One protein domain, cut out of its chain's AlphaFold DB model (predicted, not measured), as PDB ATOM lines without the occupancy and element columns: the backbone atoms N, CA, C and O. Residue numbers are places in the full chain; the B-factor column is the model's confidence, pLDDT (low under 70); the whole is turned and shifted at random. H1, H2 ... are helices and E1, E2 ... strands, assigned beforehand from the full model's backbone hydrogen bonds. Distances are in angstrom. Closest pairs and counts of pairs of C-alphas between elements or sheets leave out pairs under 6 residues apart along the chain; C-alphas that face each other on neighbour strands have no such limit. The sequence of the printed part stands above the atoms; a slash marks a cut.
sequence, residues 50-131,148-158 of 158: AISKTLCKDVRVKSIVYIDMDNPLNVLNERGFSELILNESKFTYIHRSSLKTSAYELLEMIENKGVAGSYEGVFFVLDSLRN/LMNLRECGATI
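What this domain is: This is residues 50 to 131 and 148 to 158 of the 158 residues of an uncharacterized protein of Campylobacter jejuni (UniProt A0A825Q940). A small parallel sheet of three strands, E2 E1 E3, stands in the middle, with helix H1 over one face along E1. H3 is at the E2 side of the sheet and touches H1, H2 lies farther out, where residues 74 to 80 stick out, and beyond E3 lies H5, near H4, which only grazes the sheet. The printed part has 93 residues, with five named helices and three named strands in the order H1 E1 H2 H3 E2 H4 E3 H5, a mixed class of helices and strands. It is compact, with a radius of gyration of the C-alphas of 13.3 A and spans of 39 by 32 by 18 A.

How they stand to each other: H1, residues 50 to 55, is on the sheet formed by E1, residues 63 to 68, E2, residues 91 to 95, and E3, residues 122 to 127. It lies over E1 at a height over the sheet of 9.8 A and runs along the strands, at 1 degree to E1 on the local plane; the closest C-alphas are those of Ser 52 and Ile 64, 7.0 A apart. E1 is the inner strand. It is parallel to E2 at 15 degrees, with N 68 and O 94 within hydrogen-bond range at 2.8 A, and parallel to E3 at 11 degrees, with N 67 and O 125 at 2.8 A. H2, residues 73 to 78, is not on the sheet. H3, residues 81 to 86, only grazes the sheet with residues 85 to 86. H2 and H3 are close but not clearly touching, the closest C-alphas being those of Leu 76 and Ser 82, 7.7 A apart. H3 touches H1, with the C-alphas of Lys 53 and Ile 85 closest at 6.2 A, at a steep tilt of 36 degrees, only just steep, the same way. E1, H2, H3 and E2 form a strand-helix-strand unit, two parallel neighbour strands with helices between, and its crossover is right-handed. H4, residues 103 to 111, only grazes the sheet with residues 103 to 107. E2, H4 and E3 form a split unit, with E1 between its strands, also right-handed. H5, residues 148 to 153, is only just not on the sheet, with 4 pairs of C-alphas within 10 A. H4 and H5 are close but not clearly touching, at a shallow tilt of 13 degrees, the same way; the C-alphas of Glu 111 and Leu 151 are closest, 5.9 A apart. In H1 to H5 every O i to N i+4 pair is within hydrogen-bond range.

Where its parts are: H1 begins with C-alpha 50 at (-73.558, -88.997, 188.396) and is 8.6 A long from first to last C-alpha. E1 measures 16.0 A, H2 8.7 A, H3 6.8 A, E2 12.4 A, H4 12.6 A, E3 16.1 A and H5 8.7 A. C-alpha 103, where H4 begins, is at (-67.134, -93.668, 167.349), and H5 ends with C-alpha 153 at (-52.633, -82.031, 175.698).

The domain as a whole: The two C-alphas farthest apart are those of Glu 78 and Ala 116, at 39.5 A. Residues 132 to 147 are not printed, and C-alphas 131 and 148 are 14.5 A apart across the cut. Of the links printed whole, none is long. The mean pLDDT of the printed part is 94.5, and no printed residue is under 70.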
ATOM      1  N   ALA A  50     -73.488 -89.687 187.106       93.44
ATOM      2  CA  ALA A  50     -73.558 -88.997 188.396       93.44
ATOM      3  C   ALA A  50     -72.371 -88.040 188.626       93.44
ATOM      4  O   ALA A  50     -72.566 -86.908 189.083       93.44
ATOM      5  N   ILE A  51     -71.153 -88.459 188.261       95.88
ATOM      6  CA  ILE A  51     -69.957 -87.601 188.244       95.88
ATOM      7  C   ILE A  51     -70.218 -86.394 187.345       95.88
ATOM      8  O   ILE A  51     -70.093 -85.254 187.784       95.88
ATOM      9  N   SER A  52     -70.672 -86.639 186.118       95.75
ATOM     10  CA  SER A  52     -70.941 -85.587 185.137       95.75
ATOM     11  C   SER A  52     -71.994 -84.588 185.637       95.75
ATOM     12  O   SER A  52     -71.777 -83.379 185.619       95.75
ATOM     13  N   LYS A  53     -73.109 -85.075 186.194       94.00
ATOM     14  CA  LYS A  53     -74.148 -84.232 186.806       94.00
ATOM     15  C   LYS A  53     -73.613 -83.397 187.972       94.00
ATOM     16  O   LYS A  53     -74.004 -82.243 188.134       94.00
ATOM     17  N   THR A  54     -72.715 -83.956 188.780       94.38
ATOM     18  CA  THR A  54     -72.063 -83.220 189.872       94.38
ATOM     19  C   THR A  54     -71.198 -82.088 189.319       94.38
ATOM     20  O   THR A  54     -71.295 -80.949 189.780       94.38
ATOM     21  N   LEU A  55     -70.419 -82.377 188.275       96.25
ATOM     22  CA  LEU A  55     -69.536 -81.415 187.620       96.25
ATOM     23  C   LEU A  55     -70.275 -80.290 186.889       96.25
ATOM     24  O   LEU A  55     -69.690 -79.228 186.691       96.25
ATOM     25  N   CYS A  56     -71.571 -80.429 186.581       93.69
ATOM     26  CA  CYS A  56     -72.363 -79.296 186.084       93.69
ATOM     27  C   CYS A  56     -72.325 -78.084 187.019       93.69
ATOM     28  O   CYS A  56     -72.347 -76.941 186.556       93.69
ATOM     29  N   LYS A  57     -72.242 -78.317 188.330       93.25
ATOM     30  CA  LYS A  57     -72.207 -77.254 189.343       93.25
ATOM     31  C   LYS A  57     -70.817 -76.639 189.509       93.25
ATOM     32  O   LYS A  57     -70.693 -75.582 190.118       93.25
ATOM     33  N   ASP A  58     -69.784 -77.273 188.965       95.88
ATOM     34  CA  ASP A  58     -68.416 -76.783 189.048       95.88
ATOM     35  C   ASP A  58     -68.172 -75.692 187.998       95.88
ATOM     36  O   ASP A  58     -68.356 -75.897 186.796       95.88
ATOM     37  N   VAL A  59     -67.749 -74.508 188.440       96.00
ATOM     38  CA  VAL A  59     -67.441 -73.370 187.555       96.00
ATOM     39  C   VAL A  59     -66.196 -73.603 186.695       96.00
ATOM     40  O   VAL A  59     -66.035 -72.952 185.666       96.00
ATOM     41  N   ARG A  60     -65.325 -74.541 187.091       96.50
ATOM     42  CA  ARG A  60     -64.121 -74.934 186.343       96.50
ATOM     43  C   ARG A  60     -64.466 -75.811 185.138       96.50
ATOM     44  O   ARG A  60     -63.691 -75.853 184.184       96.50
ATOM     45  N   VAL A  61     -65.626 -76.474 185.166       97.88
ATOM     46  CA  VAL A  61     -66.156 -77.281 184.061       97.88
ATOM     47  C   VAL A  61     -67.137 -76.437 183.255       97.88
ATOM     48  O   VAL A  61     -68.222 -76.076 183.716       97.88
ATOM     49  N   LYS A  62     -66.739 -76.098 182.030       97.56
ATOM     50  CA  LYS A  62     -67.500 -75.260 181.098       97.56
ATOM     51  C   LYS A  62     -68.461 -76.081 180.248       97.56
ATOM     52  O   LYS A  62     -69.545 -75.603 179.939       97.56
ATOM     53  N   SER A  63     -68.054 -77.291 179.870       97.50
ATOM     54  CA  SER A  63     -68.830 -78.190 179.016       97.50
ATOM     55  C   SER A  63     -68.539 -79.645 179.364       97.50
ATOM     56  O   SER A  63     -67.423 -79.981 179.767       97.50
ATOM     57  N   ILE A  64     -69.545 -80.494 179.199       98.00
ATOM     58  CA  ILE A  64     -69.451 -81.939 179.350       98.00
ATOM     59  C   ILE A  64     -69.867 -82.576 178.032       98.00
ATOM     60  O   ILE A  64     -70.985 -82.368 177.564       98.00
ATOM     61  N   VAL A  65     -68.982 -83.372 177.442       97.94
ATOM     62  CA  VAL A  65     -69.258 -84.132 176.222       97.94
ATOM     63  C   VAL A  65     -69.336 -85.602 176.593       97.94
ATOM     64  O   VAL A  65     -68.320 -86.243 176.845       97.94
ATOM     65  N   TYR A  66     -70.549 -86.138 176.643       97.44
ATOM     66  CA  TYR A  66     -70.789 -87.530 177.005       97.44
ATOM     67  C   TYR A  66     -71.088 -88.328 175.740       97.44
ATOM     68  O   TYR A  66     -72.081 -88.063 175.065       97.44
ATOM     69  N   ILE A  67     -70.243 -89.303 175.419       97.75
ATOM     70  CA  ILE A  67     -70.348 -90.123 174.215       97.75
ATOM     71  C   ILE A  67     -70.730 -91.551 174.629       97.75
ATOM     72  O   ILE A  67     -69.883 -92.318 175.086       97.75
ATOM     73  N   ASP A  68     -72.015 -91.888 174.481       95.94
ATOM     74  CA  ASP A  68     -72.605 -93.176 174.864       95.94
ATOM     75  C   ASP A  68     -72.769 -94.116 173.664       95.94
ATOM     76  O   ASP A  68     -73.600 -93.912 172.771       95.94
ATOM     77  N   MET A  69     -71.951 -95.158 173.655       96.19
ATOM     78  CA  MET A  69     -71.853 -96.180 172.627       96.19
ATOM     79  C   MET A  69     -72.344 -97.562 173.078       96.19
ATOM     80  O   MET A  69     -72.332 -98.494 172.264       96.19
ATOM     81  N   ASP A  70     -72.775 -97.703 174.336       93.38
ATOM     82  CA  ASP A  70     -73.039 -99.001 174.970       93.38
ATOM     83  C   ASP A  70     -74.498 -99.181 175.413       93.38
ATOM     84  O   ASP A  70     -75.025-100.291 175.329       93.38
ATOM     85  N   ASN A  71     -75.178 -98.120 175.861       93.12
ATOM     86  CA  ASN A  71     -76.505 -98.246 176.466       93.12
ATOM     87  C   ASN A  71     -77.636 -98.104 175.430       93.12
ATOM     88  O   ASN A  71     -77.775 -97.052 174.812       93.12
ATOM     89  N   PRO A  72     -78.530 -99.101 175.281       93.25
ATOM     90  CA  PRO A  72     -79.733 -98.959 174.462       93.25
ATOM     91  C   PRO A  72     -80.685 -97.869 174.983       93.25
ATOM     92  O   PRO A  72     -80.844 -97.688 176.191       93.25
ATOM     93  N   LEU A  73     -81.410 -97.206 174.074       93.69
ATOM     94  CA  LEU A  73     -82.317 -96.094 174.407       93.69
ATOM     95  C   LEU A  73     -83.391 -96.455 175.450       93.69
ATOM     96  O   LEU A  73     -83.714 -95.635 176.307       93.69
ATOM     97  N   ASN A  74     -83.940 -97.674 175.412       93.12
ATOM     98  CA  ASN A  74     -84.939 -98.116 176.391       93.12
ATOM     99  C   ASN A  74     -84.353 -98.223 177.808       93.12
ATOM    100  O   ASN A  74     -85.025 -97.852 178.766       93.12
ATOM    101  N   VAL A  75     -83.094 -98.655 177.933       91.06
ATOM    102  CA  VAL A  75     -82.377 -98.728 179.216       91.06
ATOM    103  C   VAL A  75     -82.084 -97.326 179.748       91.06
ATOM    104  O   VAL A  75     -82.235 -97.074 180.942       91.06
ATOM    105  N   LEU A  76     -81.697 -96.394 178.872       91.50
ATOM    106  CA  LEU A  76     -81.496 -94.991 179.247       91.50
ATOM    107  C   LEU A  76     -82.787 -94.360 179.780       91.50
ATOM    108  O   LEU A  76     -82.763 -93.663 180.796       91.50
ATOM    109  N   ASN A  77     -83.914 -94.643 179.123       90.94
ATOM    110  CA  ASN A  77     -85.224 -94.176 179.557       90.94
ATOM    111  C   ASN A  77     -85.618 -94.757 180.925       90.94
ATOM    112  O   ASN A  77     -85.974 -94.005 181.824       90.94
ATOM    113  N   GLU A  78     -85.490 -96.075 181.108       90.44
ATOM    114  CA  GLU A  78     -85.793 -96.752 182.379       90.44
ATOM    115  C   GLU A  78     -84.944 -96.220 183.545       90.44
ATOM    116  O   GLU A  78     -85.429 -96.083 184.665       90.44
ATOM    117  N   ARG A  79     -83.685 -95.849 183.279       86.69
ATOM    118  CA  ARG A  79     -82.763 -95.275 184.272       86.69
ATOM    119  C   ARG A  79     -82.936 -93.767 184.495       86.69
ATOM    120  O   ARG A  79     -82.164 -93.188 185.258       86.69
ATOM    121  N   GLY A  80     -83.888 -93.117 183.823       87.94
ATOM    122  CA  GLY A  80     -84.157 -91.687 183.993       87.94
ATOM    123  C   GLY A  80     -83.042 -90.768 183.481       87.94
ATOM    124  O   GLY A  80     -82.876 -89.659 183.990       87.94
ATOM    125  N   PHE A  81     -82.263 -91.188 182.472       88.00
ATOM    126  CA  PHE A  81     -81.140 -90.385 181.953       88.00
ATOM    127  C   PHE A  81     -81.576 -89.019 181.406       88.00
ATOM    128  O   PHE A  81     -80.805 -88.060 181.454       88.00
ATOM    129  N   SER A  82     -82.824 -88.909 180.943       82.19
ATOM    130  CA  SER A  82     -83.404 -87.634 180.516       82.19
ATOM    131  C   SER A  82     -83.311 -86.563 181.612       82.19
ATOM    132  O   SER A  82     -82.762 -85.484 181.399       82.19
ATOM    133  N   GLU A  83     -83.748 -86.896 182.826       82.50
ATOM    134  CA  GLU A  83     -83.711 -85.984 183.975       82.50
ATOM    135  C   GLU A  83     -82.302 -85.851 184.561       82.50
ATOM    136  O   GLU A  83     -81.897 -84.774 185.018       82.50
ATOM    137  N   LEU A  84     -81.540 -86.949 184.539       81.56
ATOM    138  CA  LEU A  84     -80.208 -86.993 185.124       81.56
ATOM    139  C   LEU A  84     -79.241 -86.063 184.388       81.56
ATOM    140  O   LEU A  84     -78.549 -85.290 185.048       81.56
ATOM    141  N   ILE A  85     -79.208 -86.100 183.051       85.56
ATOM    142  CA  ILE A  85     -78.171 -85.416 182.263       85.56
ATOM    143  C   ILE A  85     -78.689 -84.594 181.077       85.56
ATOM    144  O   ILE A  85     -78.091 -83.566 180.780       85.56
ATOM    145  N   LEU A  86     -79.783 -84.978 180.404       81.50
ATOM    146  CA  LEU A  86     -80.171 -84.315 179.144       81.50
ATOM    147  C   LEU A  86     -80.725 -82.896 179.342       81.50
ATOM    148  O   LEU A  86     -80.616 -82.069 178.442       81.50
ATOM    149  N   ASN A  87     -81.276 -82.598 180.520       84.75
ATOM    150  CA  ASN A  87     -81.804 -81.269 180.850       84.75
ATOM    151  C   ASN A  87     -80.730 -80.273 181.331       84.75
ATOM    152  O   ASN A  87     -81.041 -79.117 181.616       84.75
ATOM    153  N   GLU A  88     -79.475 -80.700 181.461       89.19
ATOM    154  CA  GLU A  88     -78.384 -79.850 181.935       89.19
ATOM    155  C   GLU A  88     -77.747 -79.061 180.786       89.19
ATOM    156  O   GLU A  88     -77.250 -79.628 179.816       89.19
ATOM    157  N   SER A  89     -77.674 -77.734 180.917       88.94
ATOM    158  CA  SER A  89     -77.217 -76.841 179.838       88.94
ATOM    159  C   SER A  89     -75.743 -76.998 179.448       88.94
ATOM    160  O   SER A  89     -75.353 -76.591 178.356       88.94
ATOM    161  N   LYS A  90     -74.916 -77.579 180.325       94.12
ATOM    162  CA  LYS A  90     -73.497 -77.853 180.052       94.12
ATOM    163  C   LYS A  90     -73.271 -79.151 179.275       94.12
ATOM    164  O   LYS A  90     -72.136 -79.404 178.880       94.12
ATOM    165  N   PHE A  91     -74.295 -79.981 179.082       93.69
ATOM    166  CA  PHE A  91     -74.134 -81.277 178.434       93.69
ATOM    167  C   PHE A  91     -74.289 -81.208 176.919       93.69
ATOM    168  O   PHE A  91     -75.232 -80.644 176.373       93.69
ATOM    169  N   THR A  92     -73.392 -81.910 176.241       95.44
ATOM    170  CA  THR A  92     -73.574 -82.424 174.889       95.44
ATOM    171  C   THR A  92     -73.567 -83.945 174.987       95.44
ATOM    172  O   THR A  92     -72.513 -84.552 175.175       95.44
ATOM    173  N   TYR A  93     -74.746 -84.563 174.907       94.94
ATOM    174  CA  TYR A  93     -74.893 -86.017 174.968       94.94
ATOM    175  C   TYR A  93     -75.013 -86.603 173.557       94.94
ATOM    176  O   TYR A  93     -75.946 -86.288 172.818       94.94
ATOM    177  N   ILE A  94     -74.060 -87.454 173.183       95.81
ATOM    178  CA  ILE A  94     -73.959 -88.094 171.871       95.81
ATOM    179  C   ILE A  94     -74.209 -89.584 172.056       95.81
ATOM    180  O   ILE A  94     -73.394 -90.287 172.642       95.81
ATOM    181  N   HIS A  95     -75.322 -90.075 171.522       96.12
ATOM    182  CA  HIS A  95     -75.662 -91.496 171.566       96.12
ATOM    183  C   HIS A  95     -75.321 -92.195 170.245       96.12
ATOM    184  O   HIS A  95     -75.437 -91.593 169.171       96.12
ATOM    185  N   ARG A  96     -74.992 -93.491 170.298       95.44
ATOM    186  CA  ARG A  96     -74.664 -94.324 169.128       95.44
ATOM    187  C   ARG A  96     -75.651 -94.191 167.975       95.44
ATOM    188  O   ARG A  96     -75.240 -94.099 166.826       95.44
ATOM    189  N   SER A  97     -76.950 -94.147 168.269       94.94
ATOM    190  CA  SER A  97     -78.000 -94.049 167.242       94.94
ATOM    191  C   SER A  97     -78.011 -92.721 166.479       94.94
ATOM    192  O   SER A  97     -78.705 -92.614 165.474       94.94
ATOM    193  N   SER A  98     -77.307 -91.700 166.972       94.69
ATOM    194  CA  SER A  98     -77.216 -90.378 166.340       94.69
ATOM    195  C   SER A  98     -75.974 -90.215 165.459       94.69
ATOM    196  O   SER A  98     -75.886 -89.259 164.684       94.69
ATOM    197  N   LEU A  99     -75.014 -91.140 165.561       94.19
ATOM    198  CA  LEU A  99     -73.770 -91.082 164.808       94.19
ATOM    199  C   LEU A  99     -73.984 -91.404 163.327       94.19
ATOM    200  O   LEU A  99     -74.693 -92.339 162.963       94.19
ATOM    201  N   LYS A 100     -73.294 -90.646 162.473       94.06
ATOM    202  CA  LYS A 100     -73.201 -90.879 161.019       94.06
ATOM    203  C   LYS A 100     -71.849 -91.468 160.594       94.06
ATOM    204  O   LYS A 100     -71.612 -91.658 159.409       94.06
ATOM    205  N   THR A 101     -70.969 -91.694 161.562       94.44
ATOM    206  CA  THR A 101     -69.566 -92.101 161.432       94.44
ATOM    207  C   THR A 101     -69.262 -93.068 162.578       94.44
ATOM    208  O   THR A 101     -70.077 -93.207 163.498       94.44
ATOM    209  N   SER A 102     -68.133 -93.766 162.551       94.81
ATOM    210  CA  SER A 102     -67.724 -94.600 163.681       94.81
ATOM    211  C   SER A 102     -67.399 -93.755 164.922       94.81
ATOM    212  O   SER A 102     -67.061 -92.575 164.834       94.81
ATOM    213  N   ALA A 103     -67.479 -94.360 166.108       95.62
ATOM    214  CA  ALA A 103     -67.134 -93.668 167.349       95.62
ATOM    215  C   ALA A 103     -65.661 -93.208 167.367       95.62
ATOM    216  O   ALA A 103     -65.361 -92.141 167.899       95.62
ATOM    217  N   TYR A 104     -64.766 -93.979 166.742       96.38
ATOM    218  CA  TYR A 104     -63.356 -93.623 166.585       96.38
ATOM    219  C   TYR A 104     -63.170 -92.398 165.680       96.38
ATOM    220  O   TYR A 104     -62.525 -91.438 166.082       96.38
ATOM    221  N   GLU A 105     -63.807 -92.383 164.505       96.94
ATOM    222  CA  GLU A 105     -63.732 -91.243 163.575       96.94
ATOM    223  C   GLU A 105     -64.279 -89.955 164.207       96.94
ATOM    224  O   GLU A 105     -63.737 -88.876 163.983       96.94
ATOM    225  N   LEU A 106     -65.324 -90.038 165.045       97.50
ATOM    226  CA  LEU A 106     -65.781 -88.873 165.810       97.50
ATOM    227  C   LEU A 106     -64.664 -88.327 166.714       97.50
ATOM    228  O   LEU A 106     -64.483 -87.110 166.783       97.50
ATOM    229  N   LEU A 107     -63.931 -89.200 167.406       97.62
ATOM    230  CA  LEU A 107     -62.815 -88.787 168.251       97.62
ATOM    231  C   LEU A 107     -61.685 -88.160 167.426       97.62
ATOM    232  O   LEU A 107     -61.167 -87.124 167.834       97.62
ATOM    233  N   GLU A 108     -61.368 -88.701 166.246       97.94
ATOM    234  CA  GLU A 108     -60.382 -88.102 165.332       97.94
ATOM    235  C   GLU A 108     -60.843 -86.720 164.852       97.94
ATOM    236  O   GLU A 108     -60.061 -85.777 164.764       97.94
ATOM    237  N   MET A 109     -62.136 -86.549 164.561       97.69
ATOM    238  CA  MET A 109     -62.693 -85.246 164.189       97.69
ATOM    239  C   MET A 109     -62.615 -84.221 165.325       97.69
ATOM    240  O   MET A 109     -62.512 -83.024 165.046       97.69
ATOM    241  N   ILE A 110     -62.729 -84.665 166.580       97.50
ATOM    242  CA  ILE A 110     -62.533 -83.813 167.756       97.50
ATOM    243  C   ILE A 110     -61.045 -83.466 167.849       97.50
ATOM    244  O   ILE A 110     -60.706 -82.293 167.767       97.50
ATOM    245  N   GLU A 111     -60.159 -84.458 167.898       97.62
ATOM    246  CA  GLU A 111     -58.705 -84.269 167.980       97.62
ATOM    247  C   GLU A 111     -58.170 -83.306 166.913       97.62
ATOM    248  O   GLU A 111     -57.496 -82.337 167.252       97.62
ATOM    249  N   ASN A 112     -58.545 -83.494 165.647       97.50
ATOM    250  CA  ASN A 112     -58.085 -82.661 164.531       97.50
ATOM    251  C   ASN A 112     -58.513 -81.184 164.628       97.50
ATOM    252  O   ASN A 112     -57.965 -80.331 163.929       97.50
ATOM    253  N   LYS A 113     -59.515 -80.865 165.455       96.25
ATOM    254  CA  LYS A 113     -59.946 -79.485 165.738       96.25
ATOM    255  C   LYS A 113     -59.297 -78.915 166.999       96.25
ATOM    256  O   LYS A 113     -59.441 -77.719 167.259       96.25
ATOM    257  N   GLY A 114     -58.648 -79.758 167.796       94.38
ATOM    258  CA  GLY A 114     -57.982 -79.380 169.027       94.38
ATOM    259  C   GLY A 114     -56.632 -78.731 168.758       94.38
ATOM    260  O   GLY A 114     -55.825 -79.216 167.971       94.38
ATOM    261  N   VAL A 115     -56.371 -77.631 169.452       93.44
ATOM    262  CA  VAL A 115     -55.025 -77.107 169.684       93.44
ATOM    263  C   VAL A 115     -54.822 -76.939 171.190       93.44
ATOM    264  O   VAL A 115     -55.757 -77.110 171.978       93.44
ATOM    265  N   ALA A 116     -53.604 -76.603 171.619       92.06
ATOM    266  CA  ALA A 116     -53.299 -76.398 173.034       92.06
ATOM    267  C   ALA A 116     -54.311 -75.442 173.702       92.06
ATOM    268  O   ALA A 116     -54.491 -74.301 173.272       92.06
ATOM    269  N   GLY A 117     -54.984 -75.923 174.751       92.56
ATOM    270  CA  GLY A 117     -56.002 -75.183 175.504       92.56
ATOM    271  C   GLY A 117     -57.410 -75.149 174.889       92.56
ATOM    272  O   GLY A 117     -58.322 -74.641 175.546       92.56
ATOM    273  N   SER A 118     -57.637 -75.703 173.689       96.19
ATOM    274  CA  SER A 118     -58.965 -75.756 173.043       96.19
ATOM    275  C   SER A 118     -60.036 -76.423 173.901       96.19
ATOM    276  O   SER A 118     -61.212 -76.075 173.795       96.19
ATOM    277  N   TYR A 119     -59.636 -77.370 174.748       98.19
ATOM    278  CA  TYR A 119     -60.531 -78.156 175.588       98.19
ATOM    279  C   TYR A 119     -60.378 -77.851 177.081       98.19
ATOM    280  O   TYR A 119     -60.855 -78.613 177.918       98.19
ATOM    281  N   GLU A 120     -59.785 -76.706 177.434       97.06
ATOM    282  CA  GLU A 120     -59.656 -76.271 178.825       97.06
ATOM    283  C   GLU A 120     -61.031 -76.079 179.494       97.06
ATOM    284  O   GLU A 120     -61.800 -75.159 179.170       97.06
ATOM    285  N   GLY A 121     -61.303 -76.921 180.493       97.75
ATOM    286  CA  GLY A 121     -62.582 -76.969 181.202       97.75
ATOM    287  C   GLY A 121     -63.651 -77.812 180.499       97.75
ATOM    288  O   GLY A 121     -64.820 -77.719 180.870       97.75
ATOM    289  N   VAL A 122     -63.282 -78.612 179.496       98.50
ATOM    290  CA  VAL A 122     -64.162 -79.619 178.891       98.50
ATOM    291  C   VAL A 122     -63.901 -80.974 179.544       98.50
ATOM    292  O   VAL A 122     -62.754 -81.421 179.628       98.50
ATOM    293  N   PHE A 123     -64.971 -81.615 180.011       98.62
ATOM    294  CA  PHE A 123     -64.942 -82.981 180.527       98.62
ATOM    295  C   PHE A 123     -65.564 -83.931 179.502       98.62
ATOM    296  O   PHE A 123     -66.746 -83.809 179.178       98.62
ATOM    297  N   PHE A 124     -64.768 -84.846 178.963       98.62
ATOM    298  CA  PHE A 124     -65.233 -85.882 178.048       98.62
ATOM    299  C   PHE A 124     -65.539 -87.154 178.827       98.62
ATOM    300  O   PHE A 124     -64.817 -87.502 179.747       98.62
ATOM    301  N   VAL A 125     -66.592 -87.865 178.435       98.19
ATOM    302  CA  VAL A 125     -66.906 -89.198 178.955       98.19
ATOM    303  C   VAL A 125     -67.101 -90.143 177.784       98.19
ATOM    304  O   VAL A 125     -67.920 -89.877 176.905       98.19
ATOM    305  N   LEU A 126     -66.364 -91.254 177.785       98.00
ATOM    306  CA  LEU A 126     -66.426 -92.291 176.754       98.00
ATOM    307  C   LEU A 126     -67.038 -93.570 177.339       98.00
ATOM    308  O   LEU A 126     -66.354 -94.356 177.996       98.00
ATOM    309  N   ASP A 127     -68.331 -93.785 177.108       95.50
ATOM    310  CA  ASP A 127     -69.087 -94.888 177.707       95.50
ATOM    311  C   ASP A 127     -69.593 -95.855 176.628       95.50
ATOM    312  O   ASP A 127     -70.565 -95.579 175.950       95.50
ATOM    313  N   SER A 128     -68.976 -97.000 176.364       94.12
ATOM    314  CA  SER A 128     -67.790 -97.576 176.992       94.12
ATOM    315  C   SER A 128     -66.631 -97.672 175.999       94.12
ATOM    316  O   SER A 128     -66.836 -97.890 174.805       94.12
ATOM    317  N   LEU A 129     -65.397 -97.541 176.503       93.38
ATOM    318  CA  LEU A 129     -64.155 -97.480 175.711       93.38
ATOM    319  C   LEU A 129     -64.031 -98.590 174.647       93.38
ATOM    320  O   LEU A 129     -63.580 -98.338 173.533       93.38
ATOM    321  N   ARG A 130     -64.518 -99.803 174.951       92.12
ATOM    322  CA  ARG A 130     -64.531-100.964 174.037       92.12
ATOM    323  C   ARG A 130     -65.338-100.777 172.752       92.12
ATOM    324  O   ARG A 130     -65.205-101.566 171.825       92.12
ATOM    325  N   ASN A 131     -66.220 -99.782 172.712       94.81
ATOM    326  CA  ASN A 131     -67.005 -99.451 171.526       94.81
ATOM    327  C   ASN A 131     -66.336 -98.355 170.670       94.81
ATOM    328  O   ASN A 131     -66.851 -98.032 169.601       94.81
ATOM    329  N   LEU A 148     -56.452 -90.004 172.860       98.31
ATOM    330  CA  LEU A 148     -56.880 -89.473 174.164       98.31
ATOM    331  C   LEU A 148     -55.782 -88.632 174.830       98.31
ATOM    332  O   LEU A 148     -56.082 -87.612 175.450       98.31
ATOM    333  N   MET A 149     -54.510 -89.021 174.685       98.31
ATOM    334  CA  MET A 149     -53.383 -88.208 175.151       98.31
ATOM    335  C   MET A 149     -53.322 -86.869 174.414       98.31
ATOM    336  O   MET A 149     -53.146 -85.845 175.063       98.31
ATOM    337  N   ASN A 150     -53.553 -86.836 173.103       98.06
ATOM    338  CA  ASN A 150     -53.574 -85.586 172.343       98.06
ATOM    339  C   ASN A 150     -54.736 -84.669 172.766       98.06
ATOM    340  O   ASN A 150     -54.550 -83.461 172.928       98.06
ATOM    341  N   LEU A 151     -55.918 -85.229 173.044       98.31
ATOM    342  CA  LEU A 151     -57.035 -84.470 173.621       98.31
ATOM    343  C   LEU A 151     -56.691 -83.898 175.005       98.31
ATOM    344  O   LEU A 151     -57.016 -82.741 175.292       98.31
ATOM    345  N   ARG A 152     -55.998 -84.676 175.847       97.75
ATOM    346  CA  ARG A 152     -55.474 -84.214 177.142       97.75
ATOM    347  C   ARG A 152     -54.493 -83.053 176.969       97.75
ATOM    348  O   ARG A 152     -54.630 -82.056 177.673       97.75
ATOM    349  N   GLU A 153     -53.560 -83.134 176.019       95.75
ATOM    350  CA  GLU A 153     -52.633 -82.031 175.698       95.75
ATOM    351  C   GLU A 153     -53.365 -80.777 175.189       95.75
ATOM    352  O   GLU A 153     -52.922 -79.647 175.397       95.75
ATOM    353  N   CYS A 154     -54.549 -80.944 174.594       97.19
ATOM    354  CA  CYS A 154     -55.443 -79.836 174.252       97.19
ATOM    355  C   CYS A 154     -56.209 -79.260 175.468       97.19
ATOM    356  O   CYS A 154     -56.975 -78.310 175.310       97.19
ATOM    357  N   GLY A 155     -56.000 -79.787 176.679       96.50
ATOM    358  CA  GLY A 155     -56.573 -79.305 177.944       96.50
ATOM    359  C   GLY A 155     -57.796 -80.083 178.447       96.50
ATOM    360  O   GLY A 155     -58.392 -79.689 179.454       96.50
ATOM    361  N   ALA A 156     -58.186 -81.166 177.771       98.31
ATOM    362  CA  ALA A 156     -59.348 -81.965 178.143       98.31
ATOM    363  C   ALA A 156     -59.116 -82.774 179.427       98.31
ATOM    364  O   ALA A 156     -58.033 -83.313 179.651       98.31
ATOM    365  N   THR A 157     -60.168 -82.931 180.234       98.62
ATOM    366  CA  THR A 157     -60.252 -84.021 181.224       98.62
ATOM    367  C   THR A 157     -61.122 -85.125 180.635       98.62
ATOM    368  O   THR A 157     -62.164 -84.808 180.064       98.62
ATOM    369  N   ILE A 158     -60.693 -86.384 180.730       98.38
ATOM    370  CA  ILE A 158     -61.304 -87.530 180.036       98.38
ATOM    371  C   ILE A 158     -61.567 -88.656 181.033       98.38
ATOM    372  O   ILE A 158     -60.658 -88.925 181.854       98.38
TER     373      ILE A 158